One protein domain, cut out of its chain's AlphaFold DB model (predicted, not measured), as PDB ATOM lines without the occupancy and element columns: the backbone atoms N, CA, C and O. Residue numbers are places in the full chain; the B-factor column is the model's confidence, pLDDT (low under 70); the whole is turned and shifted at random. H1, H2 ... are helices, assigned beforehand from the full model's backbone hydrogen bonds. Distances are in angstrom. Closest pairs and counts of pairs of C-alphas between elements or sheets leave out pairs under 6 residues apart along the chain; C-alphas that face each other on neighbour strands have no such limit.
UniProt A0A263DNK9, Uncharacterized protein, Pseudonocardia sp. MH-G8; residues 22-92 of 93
ATOM      1  N   SER A  22     116.431 126.559 127.081       81.25
ATOM      2  CA  SER A  22     115.032 126.796 127.438       81.25
ATOM      3  C   SER A  22     114.609 126.019 128.685       81.25
ATOM      4  O   SER A  22     113.933 126.575 129.543       81.25
ATOM      5  N   GLU A  23     115.031 124.760 128.826       83.75
ATOM      6  CA  GLU A  23     114.717 123.947 130.009       83.75
ATOM      7  C   GLU A  23     115.408 124.472 131.271       83.75
ATOM      8  O   GLU A  23     114.778 124.546 132.324       83.75
ATOM      9  N   ARG A  24     116.673 124.908 131.171       88.88
ATOM     10  CA  ARG A  24     117.370 125.554 132.298       88.88
ATOM     11  C   ARG A  24     116.674 126.834 132.742       88.88
ATOM     12  O   ARG A  24     116.479 127.043 133.937       88.88
ATOM     13  N   GLU A  25     116.293 127.681 131.791       88.31
ATOM     14  CA  GLU A  25     115.584 128.921 132.106       88.31
ATOM     15  C   GLU A  25     114.222 128.628 132.744       88.31
ATOM     16  O   GLU A  25     113.833 129.269 133.719       88.31
ATOM     17  N   TYR A  26     113.534 127.592 132.268       87.62
ATOM     18  CA  TYR A  26     112.281 127.145 132.856       87.62
ATOM     19  C   TYR A  26     112.442 126.685 134.311       87.62
ATOM     20  O   TYR A  26     111.664 127.086 135.176       87.62
ATOM     21  N   GLN A  27     113.474 125.889 134.608       90.75
ATOM     22  CA  GLN A  27     113.785 125.463 135.976       90.75
ATOM     23  C   GLN A  27     114.133 126.647 136.883       90.75
ATOM     24  O   GLN A  27     113.663 126.707 138.019       90.75
ATOM     25  N   ARG A  28     114.899 127.624 136.377       94.25
ATOM     26  CA  ARG A  28     115.222 128.857 137.108       94.25
ATOM     27  C   ARG A  28     113.956 129.626 137.488       94.25
ATOM     28  O   ARG A  28     113.823 130.065 138.628       94.25
ATOM     29  N   LEU A  29     113.018 129.764 136.551       94.06
ATOM     30  CA  LEU A  29     111.730 130.412 136.801       94.06
ATOM     31  C   LEU A  29     110.883 129.622 137.805       94.06
ATOM     32  O   LEU A  29     110.319 130.224 138.715       94.06
ATOM     33  N   ALA A  30     110.826 128.292 137.693       95.00
ATOM     34  CA  ALA A  30     110.094 127.450 138.640       95.00
ATOM     35  C   ALA A  30     110.647 127.595 140.067       95.00
ATOM     36  O   ALA A  30     109.877 127.779 141.009       95.00
ATOM     37  N   ALA A  31     111.974 127.596 140.218       95.38
ATOM     38  CA  ALA A  31     112.638 127.786 141.504       95.38
ATOM     39  C   ALA A  31     112.365 129.169 142.118       95.38
ATOM     40  O   ALA A  31     112.180 129.259 143.326       95.38
ATOM     41  N   ALA A  32     112.298 130.226 141.302       95.50
ATOM     42  CA  ALA A  32     111.942 131.567 141.769       95.50
ATOM     43  C   ALA A  32     110.461 131.669 142.180       95.50
ATOM     44  O   ALA A  32     110.120 132.348 143.144       95.50
ATOM     45  N   VAL A  33     109.560 130.986 141.465       96.12
ATOM     46  CA  VAL A  33     108.129 130.939 141.812       96.12
ATOM     47  C   VAL A  33     107.884 130.113 143.080       96.12
ATOM     48  O   VAL A  33     106.953 130.419 143.825       96.12
ATOM     49  N   ALA A  34     108.731 129.118 143.368       96.50
ATOM     50  CA  ALA A  34     108.639 128.268 144.559       96.50
ATOM     51  C   ALA A  34     108.722 129.046 145.888       96.50
ATOM     52  O   ALA A  34     108.252 128.555 146.915       96.50
ATOM     53  N   ASP A  35     109.266 130.267 145.870       95.44
ATOM     54  CA  ASP A  35     109.344 131.162 147.034       95.44
ATOM     55  C   ASP A  35     107.994 131.830 147.374       95.44
ATOM     56  O   ASP A  35     107.847 132.451 148.426       95.44
ATOM     57  N   TRP A  36     106.980 131.691 146.508       96.38
ATOM     58  CA  TRP A  36     105.688 132.378 146.615       96.38
ATOM     59  C   TRP A  36     104.514 131.381 146.665       96.38
ATOM     60  O   TRP A  36     103.730 131.294 145.716       96.38
ATOM     61  N   PRO A  37     104.313 130.643 147.772       93.06
ATOM     62  CA  PRO A  37     103.309 129.573 147.854       93.06
ATOM     63  C   PRO A  37     101.871 130.045 147.582       93.06
ATOM     64  O   PRO A  37     101.077 129.335 146.962       93.06
ATOM     65  N   VAL A  38     101.536 131.281 147.969       94.50
ATOM     66  CA  VAL A  38     100.225 131.886 147.673       94.50
ATOM     67  C   VAL A  38     100.028 132.089 146.165       94.50
ATOM     68  O   VAL A  38      98.935 131.847 145.651       94.50
ATOM     69  N   LEU A  39     101.075 132.499 145.442       92.69
ATOM     70  CA  LEU A  39     101.029 132.667 143.988       92.69
ATOM     71  C   LEU A  39     100.862 131.315 143.289       92.69
ATOM     72  O   LEU A  39     100.012 131.205 142.407       92.69
ATOM     73  N   ILE A  40     101.612 130.294 143.717       93.62
ATOM     74  CA  ILE A  40     101.506 128.922 143.197       93.62
ATOM     75  C   ILE A  40     100.056 128.447 143.276       93.62
ATOM     76  O   ILE A  40      99.466 128.087 142.257       93.62
ATOM     77  N   ARG A  41      99.453 128.523 144.469       92.00
ATOM     78  CA  ARG A  41      98.061 128.119 144.686       92.00
ATOM     79  C   ARG A  41      97.101 128.896 143.790       92.00
ATOM     80  O   ARG A  41      96.281 128.296 143.107       92.00
ATOM     81  N   ARG A  42      97.250 130.221 143.714       90.81
ATOM     82  CA  ARG A  42      96.385 131.071 142.887       90.81
ATOM     83  C   ARG A  42      96.465 130.722 141.399       90.81
ATOM     84  O   ARG A  42      95.443 130.745 140.720       90.81
ATOM     85  N   ILE A  43      97.653 130.388 140.890       88.50
ATOM     86  CA  ILE A  43      97.825 129.937 139.504       88.50
ATOM     87  C   ILE A  43      97.129 128.589 139.306       88.50
ATOM     88  O   ILE A  43      96.357 128.455 138.358       88.50
ATOM     89  N   LEU A  44      97.354 127.617 140.192       88.19
ATOM     90  CA  LEU A  44      96.758 126.281 140.083       88.19
ATOM     91  C   LEU A  44      95.225 126.297 140.200       88.19
ATOM     92  O   LEU A  44      94.576 125.512 139.512       88.19
ATOM     93  N   ASP A  45      94.660 127.206 141.000       87.31
ATOM     94  CA  ASP A  45      93.211 127.392 141.151       87.31
ATOM     95  C   ASP A  45      92.580 128.049 139.905       87.31
ATOM     96  O   ASP A  45      91.445 127.751 139.540       87.31
ATOM     97  N   GLN A  46      93.304 128.954 139.234       84.19
ATOM     98  CA  GLN A  46      92.812 129.691 138.056       84.19
ATOM     99  C   GLN A  46      93.040 128.972 136.719       84.19
ATOM    100  O   GLN A  46      92.482 129.383 135.699       84.19
ATOM    101  N   HIS A  47      93.891 127.948 136.707       81.31
ATOM    102  CA  HIS A  47      94.256 127.190 135.516       81.31
ATOM    103  C   HIS A  47      93.946 125.727 135.791       81.31
ATOM    104  O   HIS A  47      94.736 125.049 136.444       81.31
ATOM    105  N   ASP A  48      92.804 125.239 135.318       73.94
ATOM    106  CA  ASP A  48      92.397 123.848 135.497       73.94
ATOM    107  C   ASP A  48      93.376 122.852 134.835       73.94
ATOM    108  O   ASP A  48      94.305 123.224 134.112       73.94
ATOM    109  N   ALA A  49      93.182 121.551 135.072       68.88
ATOM    110  CA  ALA A  49      94.036 120.515 134.486       68.88
ATOM    111  C   ALA A  49      94.007 120.502 132.945       68.88
ATOM    112  O   ALA A  49      94.978 120.070 132.326       68.88
ATOM    113  N   THR A  50      92.929 121.009 132.334       65.94
ATOM    114  CA  THR A  50      92.797 121.107 130.873       65.94
ATOM    115  C   THR A  50      93.618 122.256 130.282       65.94
ATOM    116  O   THR A  50      93.861 122.288 129.077       65.94
ATOM    117  N   GLY A  51      94.119 123.164 131.128       60.53
ATOM    118  CA  GLY A  51      94.893 124.324 130.705       60.53
ATOM    119  C   GLY A  51      94.028 125.468 130.178       60.53
ATOM    120  O   GLY A  51      94.545 126.366 129.506       60.53
ATOM    121  N   THR A  52      92.732 125.449 130.484       66.50
ATOM    122  CA  THR A  52      91.769 126.466 130.071       66.50
ATOM    123  C   THR A  52      91.728 127.559 131.132       66.50
ATOM    124  O   THR A  52      91.041 127.448 132.143       66.50
ATOM    125  N   CYS A  53      92.478 128.641 130.918       73.00
ATOM    126  CA  CYS A  53      92.370 129.836 131.753       73.00
ATOM    127  C   CYS A  53      91.652 130.965 131.015       73.00
ATOM    128  O   CYS A  53      91.630 131.011 129.782       73.00
ATOM    129  N   ARG A  54      91.098 131.919 131.777       70.25
ATOM    130  CA  ARG A  54      90.328 133.050 131.233       70.25
ATOM    131  C   ARG A  54      91.080 133.794 130.126       70.25
ATOM    132  O   ARG A  54      90.459 134.198 129.151       70.25
ATOM    133  N   ALA A  55      92.404 133.920 130.247       69.62
ATOM    134  CA  ALA A  55      93.255 134.570 129.251       69.62
ATOM    135  C   ALA A  55      93.272 133.841 127.895       69.62
ATOM    136  O   ALA A  55      93.314 134.502 126.859       69.62
ATOM    137  N   CYS A  56      93.195 132.506 127.888       69.88
ATOM    138  CA  CYS A  56      93.106 131.705 126.664       69.88
ATOM    139  C   CYS A  56      91.714 131.774 126.013       69.88
ATOM    140  O   CYS A  56      91.587 131.522 124.821       69.88
ATOM    141  N   THR A  57      90.674 132.121 126.779       70.00
ATOM    142  CA  THR A  57      89.279 132.184 126.304       70.00
ATOM    143  C   THR A  57      88.787 133.601 125.985       70.00
ATOM    144  O   THR A  57      87.661 133.767 125.523       70.00
ATOM    145  N   THR A  58      89.586 134.642 126.249       71.25
ATOM    146  CA  THR A  58      89.203 136.032 125.952       71.25
ATOM    147  C   THR A  58      89.055 136.230 124.437       71.25
ATOM    148  O   THR A  58      89.952 135.821 123.694       71.25
ATOM    149  N   PRO A  59      87.991 136.893 123.947       65.81
ATOM    150  CA  PRO A  59      87.873 137.256 122.536       65.81
ATOM    151  C   PRO A  59      89.110 138.030 122.051       65.81
ATOM    152  O   PRO A  59      89.502 139.022 122.661       65.81
ATOM    153  N   GLY A  60      89.754 137.555 120.979       69.81
ATOM    154  CA  GLY A  60      91.029 138.101 120.485       69.81
ATOM    155  C   GLY A  60      92.290 137.518 121.144       69.81
ATOM    156  O   GLY A  60      93.404 137.909 120.787       69.81
ATOM    157  N   GLY A  61      92.142 136.569 122.072       62.81
ATOM    158  CA  GLY A  61      93.244 135.811 122.655       62.81
ATOM    159  C   GLY A  61      94.015 135.048 121.579       62.81
ATOM    160  O   GLY A  61      93.492 134.141 120.941       62.81
ATOM    161  N   ARG A  62      95.284 135.415 121.369       59.94
ATOM    162  CA  ARG A  62      96.184 134.739 120.414       59.94
ATOM    163  C   ARG A  62      96.803 133.452 120.969       59.94
ATOM    164  O   ARG A  62      97.543 132.776 120.258       59.94
ATOM    165  N   MET A  63      96.560 133.133 122.241       58.56
ATOM    166  CA  MET A  63      97.097 131.924 122.857       58.56
ATOM    167  C   MET A  63      96.232 130.727 122.480       58.56
ATOM    168  O   MET A  63      95.146 130.536 123.017       58.56
ATOM    169  N   VAL A  64      96.737 129.910 121.556       59.84
ATOM    170  CA  VAL A  64      96.220 128.558 121.324       59.84
ATOM    171  C   VAL A  64      96.307 127.796 122.644       59.84
ATOM    172  O   VAL A  64      97.385 127.740 123.241       59.84
ATOM    173  N   ILE A  65      95.194 127.209 123.093       58.28
ATOM    174  CA  ILE A  65      95.176 126.303 124.246       58.28
ATOM    175  C   ILE A  65      96.091 125.124 123.899       58.28
ATOM    176  O   ILE A  65      95.734 124.252 123.111       58.28
ATOM    177  N   LYS A  66      97.308 125.127 124.443       60.78
ATOM    178  CA  LYS A  66      98.237 124.001 124.360       60.78
ATOM    179  C   LYS A  66      98.302 123.384 125.743       60.78
ATOM    180  O   LYS A  66      98.726 124.044 126.688       60.78
ATOM    181  N   ALA A  67      97.844 122.142 125.858       57.84
ATOM    182  CA  ALA A  67      98.079 121.348 127.050       57.84
ATOM    183  C   ALA A  67      99.529 120.815 127.013       57.84
ATOM    184  O   ALA A  67      99.935 120.283 125.977       57.84
ATOM    185  N   PRO A  68     100.307 120.943 128.103       64.94
ATOM    186  CA  PRO A  68      99.969 121.634 129.346       64.94
ATOM    187  C   PRO A  68     100.109 123.163 129.226       64.94
ATOM    188  O   PRO A  68     101.055 123.677 128.629       64.94
ATOM    189  N   CYS A  69      99.181 123.902 129.841       78.88
ATOM    190  CA  CYS A  69      99.243 125.362 129.922       78.88
ATOM    191  C   CYS A  69     100.537 125.791 130.636       78.88
ATOM    192  O   CYS A  69     100.779 125.364 131.766       78.88
ATOM    193  N   ALA A  70     101.362 126.629 129.999       81.38
ATOM    194  CA  ALA A  70     102.696 126.957 130.511       81.38
ATOM    195  C   ALA A  70     102.685 127.568 131.932       81.38
ATOM    196  O   ALA A  70     103.418 127.064 132.780       81.38
ATOM    197  N   PRO A  71     101.817 128.550 132.267       86.31
ATOM    198  CA  PRO A  71     101.659 129.014 133.649       86.31
ATOM    199  C   PRO A  71     101.333 127.898 134.648       86.31
ATOM    200  O   PRO A  71     101.920 127.846 135.728       86.31
ATOM    201  N   ARG A  72     100.430 126.975 134.288       86.75
ATOM    202  CA  ARG A  72     100.072 125.846 135.153       86.75
ATOM    203  C   ARG A  72     101.250 124.903 135.343       86.75
ATOM    204  O   ARG A  72     101.549 124.534 136.474       86.75
ATOM    205  N   PHE A  73     101.918 124.521 134.257       87.75
ATOM    206  CA  PHE A  73     103.066 123.624 134.327       87.75
ATOM    207  C   PHE A  73     104.187 124.236 135.178       87.75
ATOM    208  O   PHE A  73     104.843 123.525 135.932       87.75
ATOM    209  N   LEU A  74     104.372 125.560 135.125       90.69
ATOM    210  CA  LEU A  74     105.372 126.269 135.927       90.69
ATOM    211  C   LEU A  74     105.014 126.208 137.412       90.69
ATOM    212  O   LEU A  74     105.867 125.894 138.237       90.69
ATOM    213  N   ALA A  75     103.742 126.444 137.741       92.25
ATOM    214  CA  ALA A  75     103.248 126.358 139.108       92.25
ATOM    215  C   ALA A  75     103.311 124.930 139.672       92.25
ATOM    216  O   ALA A  75     103.639 124.765 140.840       92.25
ATOM    217  N   MET A  76     103.064 123.898 138.856       92.19
ATOM    218  CA  MET A  76     103.229 122.500 139.277       92.19
ATOM    219  C   MET A  76     104.683 122.188 139.645       92.19
ATOM    220  O   MET A  76     104.934 121.602 140.692       92.19
ATOM    221  N   GLN A  77     105.646 122.618 138.825       94.12
ATOM    222  CA  GLN A  77     107.071 122.433 139.129       94.12
ATOM    223  C   GLN A  77     107.493 123.227 140.371       94.12
ATOM    224  O   GLN A  77     108.164 122.699 141.253       94.12
ATOM    225  N   ALA A  78     107.040 124.476 140.490       95.19
ATOM    226  CA  ALA A  78     107.293 125.300 141.668       95.19
ATOM    227  C   ALA A  78     106.706 124.686 142.951       95.19
ATOM    228  O   ALA A  78     107.320 124.785 144.011       95.19
ATOM    229  N   GLN A  79     105.538 124.039 142.862       95.69
ATOM    230  CA  GLN A  79     104.907 123.349 143.986       95.69
ATOM    231  C   GLN A  79     105.761 122.179 144.489       95.69
ATOM    232  O   GLN A  79     105.922 122.041 145.697       95.69
ATOM    233  N   VAL A  80     106.334 121.377 143.584       95.19
ATOM    234  CA  VAL A  80     107.254 120.285 143.953       95.19
ATOM    235  C   VAL A  80     108.460 120.839 144.713       95.19
ATOM    236  O   VAL A  80     108.714 120.417 145.836       95.19
ATOM    237  N   ILE A  81     109.122 121.867 144.170       94.88
ATOM    238  CA  ILE A  81     110.283 122.510 144.810       94.88
ATOM    239  C   ILE A  81     109.915 123.086 146.187       94.88
ATOM    240  O   ILE A  81     110.687 122.990 147.140       94.88
ATOM    241  N   ASN A  82     108.742 123.715 146.303       94.81
ATOM    242  CA  ASN A  82     108.269 124.278 147.565       94.81
ATOM    243  C   ASN A  82     108.059 123.188 148.631       94.81
ATOM    244  O   ASN A  82     108.488 123.379 149.769       94.81
ATOM    245  N   TYR A  83     107.466 122.048 148.260       93.44
ATOM    246  CA  TYR A  83     107.282 120.916 149.170       93.44
ATOM    247  C   TYR A  83     108.606 120.282 149.589       93.44
ATOM    248  O   TYR A  83     108.830 120.122 150.784       93.44
ATOM    249  N   GLU A  84     109.514 120.012 148.650       92.56
ATOM    250  CA  GLU A  84     110.838 119.450 148.955       92.56
ATOM    251  C   GLU A  84     111.605 120.330 149.954       92.56
ATOM    252  O   GLU A  84     112.203 119.842 150.913       92.56
ATOM    253  N   ARG A  85     111.546 121.658 149.787       90.75
ATOM    254  CA  ARG A  85     112.160 122.607 150.729       90.75
ATOM    255  C   ARG A  85     111.503 122.565 152.108       90.75
ATOM    256  O   ARG A  85     112.209 122.642 153.110       90.75
ATOM    257  N   ALA A  86     110.177 122.459 152.169       86.56
ATOM    258  CA  ALA A  86     109.453 122.362 153.434       86.56
ATOM    259  C   ALA A  86     109.771 121.053 154.177       86.56
ATOM    260  O   ALA A  86     109.970 121.080 155.390       86.56
ATOM    261  N   GLU A  87     109.882 119.932 153.457       86.00
ATOM    262  CA  GLU A  87     110.277 118.631 154.013       86.00
ATOM    263  C   GLU A  87     111.706 118.656 154.565       86.00
ATOM    264  O   GLU A  87     111.948 118.182 155.676       86.00
ATOM    265  N   LEU A  88     112.648 119.268 153.840       79.19
ATOM    266  CA  LEU A  88     114.017 119.452 154.325       79.19
ATOM    267  C   LEU A  88     114.049 120.266 155.626       79.19
ATOM    268  O   LEU A  88     114.755 119.893 156.556       79.19
ATOM    269  N   ILE A  89     113.264 121.340 155.730       74.06
ATOM    270  CA  ILE A  89     113.196 122.151 156.956       74.06
ATOM    271  C   ILE A  89     112.550 121.367 158.111       74.06
ATOM    272  O   ILE A  89     113.030 121.447 159.241       74.06
ATOM    273  N   GLY A  90     111.484 120.608 157.841       69.44
ATOM    274  CA  GLY A  90     110.759 119.830 158.851       69.44
ATOM    275  C   GLY A  90     111.555 118.661 159.440       69.44
ATOM    276  O   GLY A  90     111.341 118.313 160.595       69.44
ATOM    277  N   ASN A  91     112.505 118.098 158.690       60.56
ATOM    278  CA  ASN A  91     113.375 117.004 159.146       60.56
ATOM    279  C   ASN A  91     114.600 117.471 159.964       60.56
ATOM    280  O   ASN A  91     115.407 116.643 160.387       60.56
ATOM    281  N   HIS A  92     114.768 118.782 160.163       53.59
ATOM    282  CA  HIS A  92     115.886 119.386 160.900       53.59
ATOM    283  C   HIS A  92     115.458 120.112 162.193       53.59
ATOM    284  O   HIS A  92     116.255 120.869 162.751       53.59
TER     285      HIS A  92
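Overview. This is residues 22 to 92 of the 93 residues of an uncharacterized protein of Pseudonocardia sp. MH-G8 (UniProt A0A263DNK9). A long helix, H4, runs along the longest axis; H1 packs steeply on it and H2 packs on it running the opposite way, while a loop bearing short H3 reaches beyond its start. Residues 86 to 92 stick out at the other end. The 71 printed residues hold four named helices, H1 to H4, and no named strand: all helix, loose, radius of gyration of the C-alphas 13.9 A, spans 51 by 26 by 16 A.

Arrangement. Start at H1, residues 22 to 33; it touches residues 74 to 81 alone of H4, residues 70 to 90, at a steep tilt of 57 degrees, closest C-alphas Ala 30 and Ala 78, 4.7 A. Next, H2, residues 37 to 46, touches H4 at 34.7 degrees, only just a shallow tilt, closest C-alphas Ile 40 and Ala 75, 5.1 A. H3, residues 54 to 57, touches no helix. In H1, H2 and H4 every O i to N i+4 pair is within hydrogen-bond range; H3 is too short for one.

Along the chain. Find C-alpha 22 at (115.032, 126.796, 127.438), where H1 begins its 16.5 A; H2 spans 14.4 A. H4 runs 30.3 A to C-alpha 90 at (110.759, 119.830, 158.851).

Size, cuts and confidence. The C-alphas of Gly 60 and His 92, the farthest apart, are 51.0 A apart. The printed part has no cut; the link H3 to H4 is long. Look for pLDDT under 70 at residues 49 to 52, 55 to 56, 59 to 68 and 90 to 92.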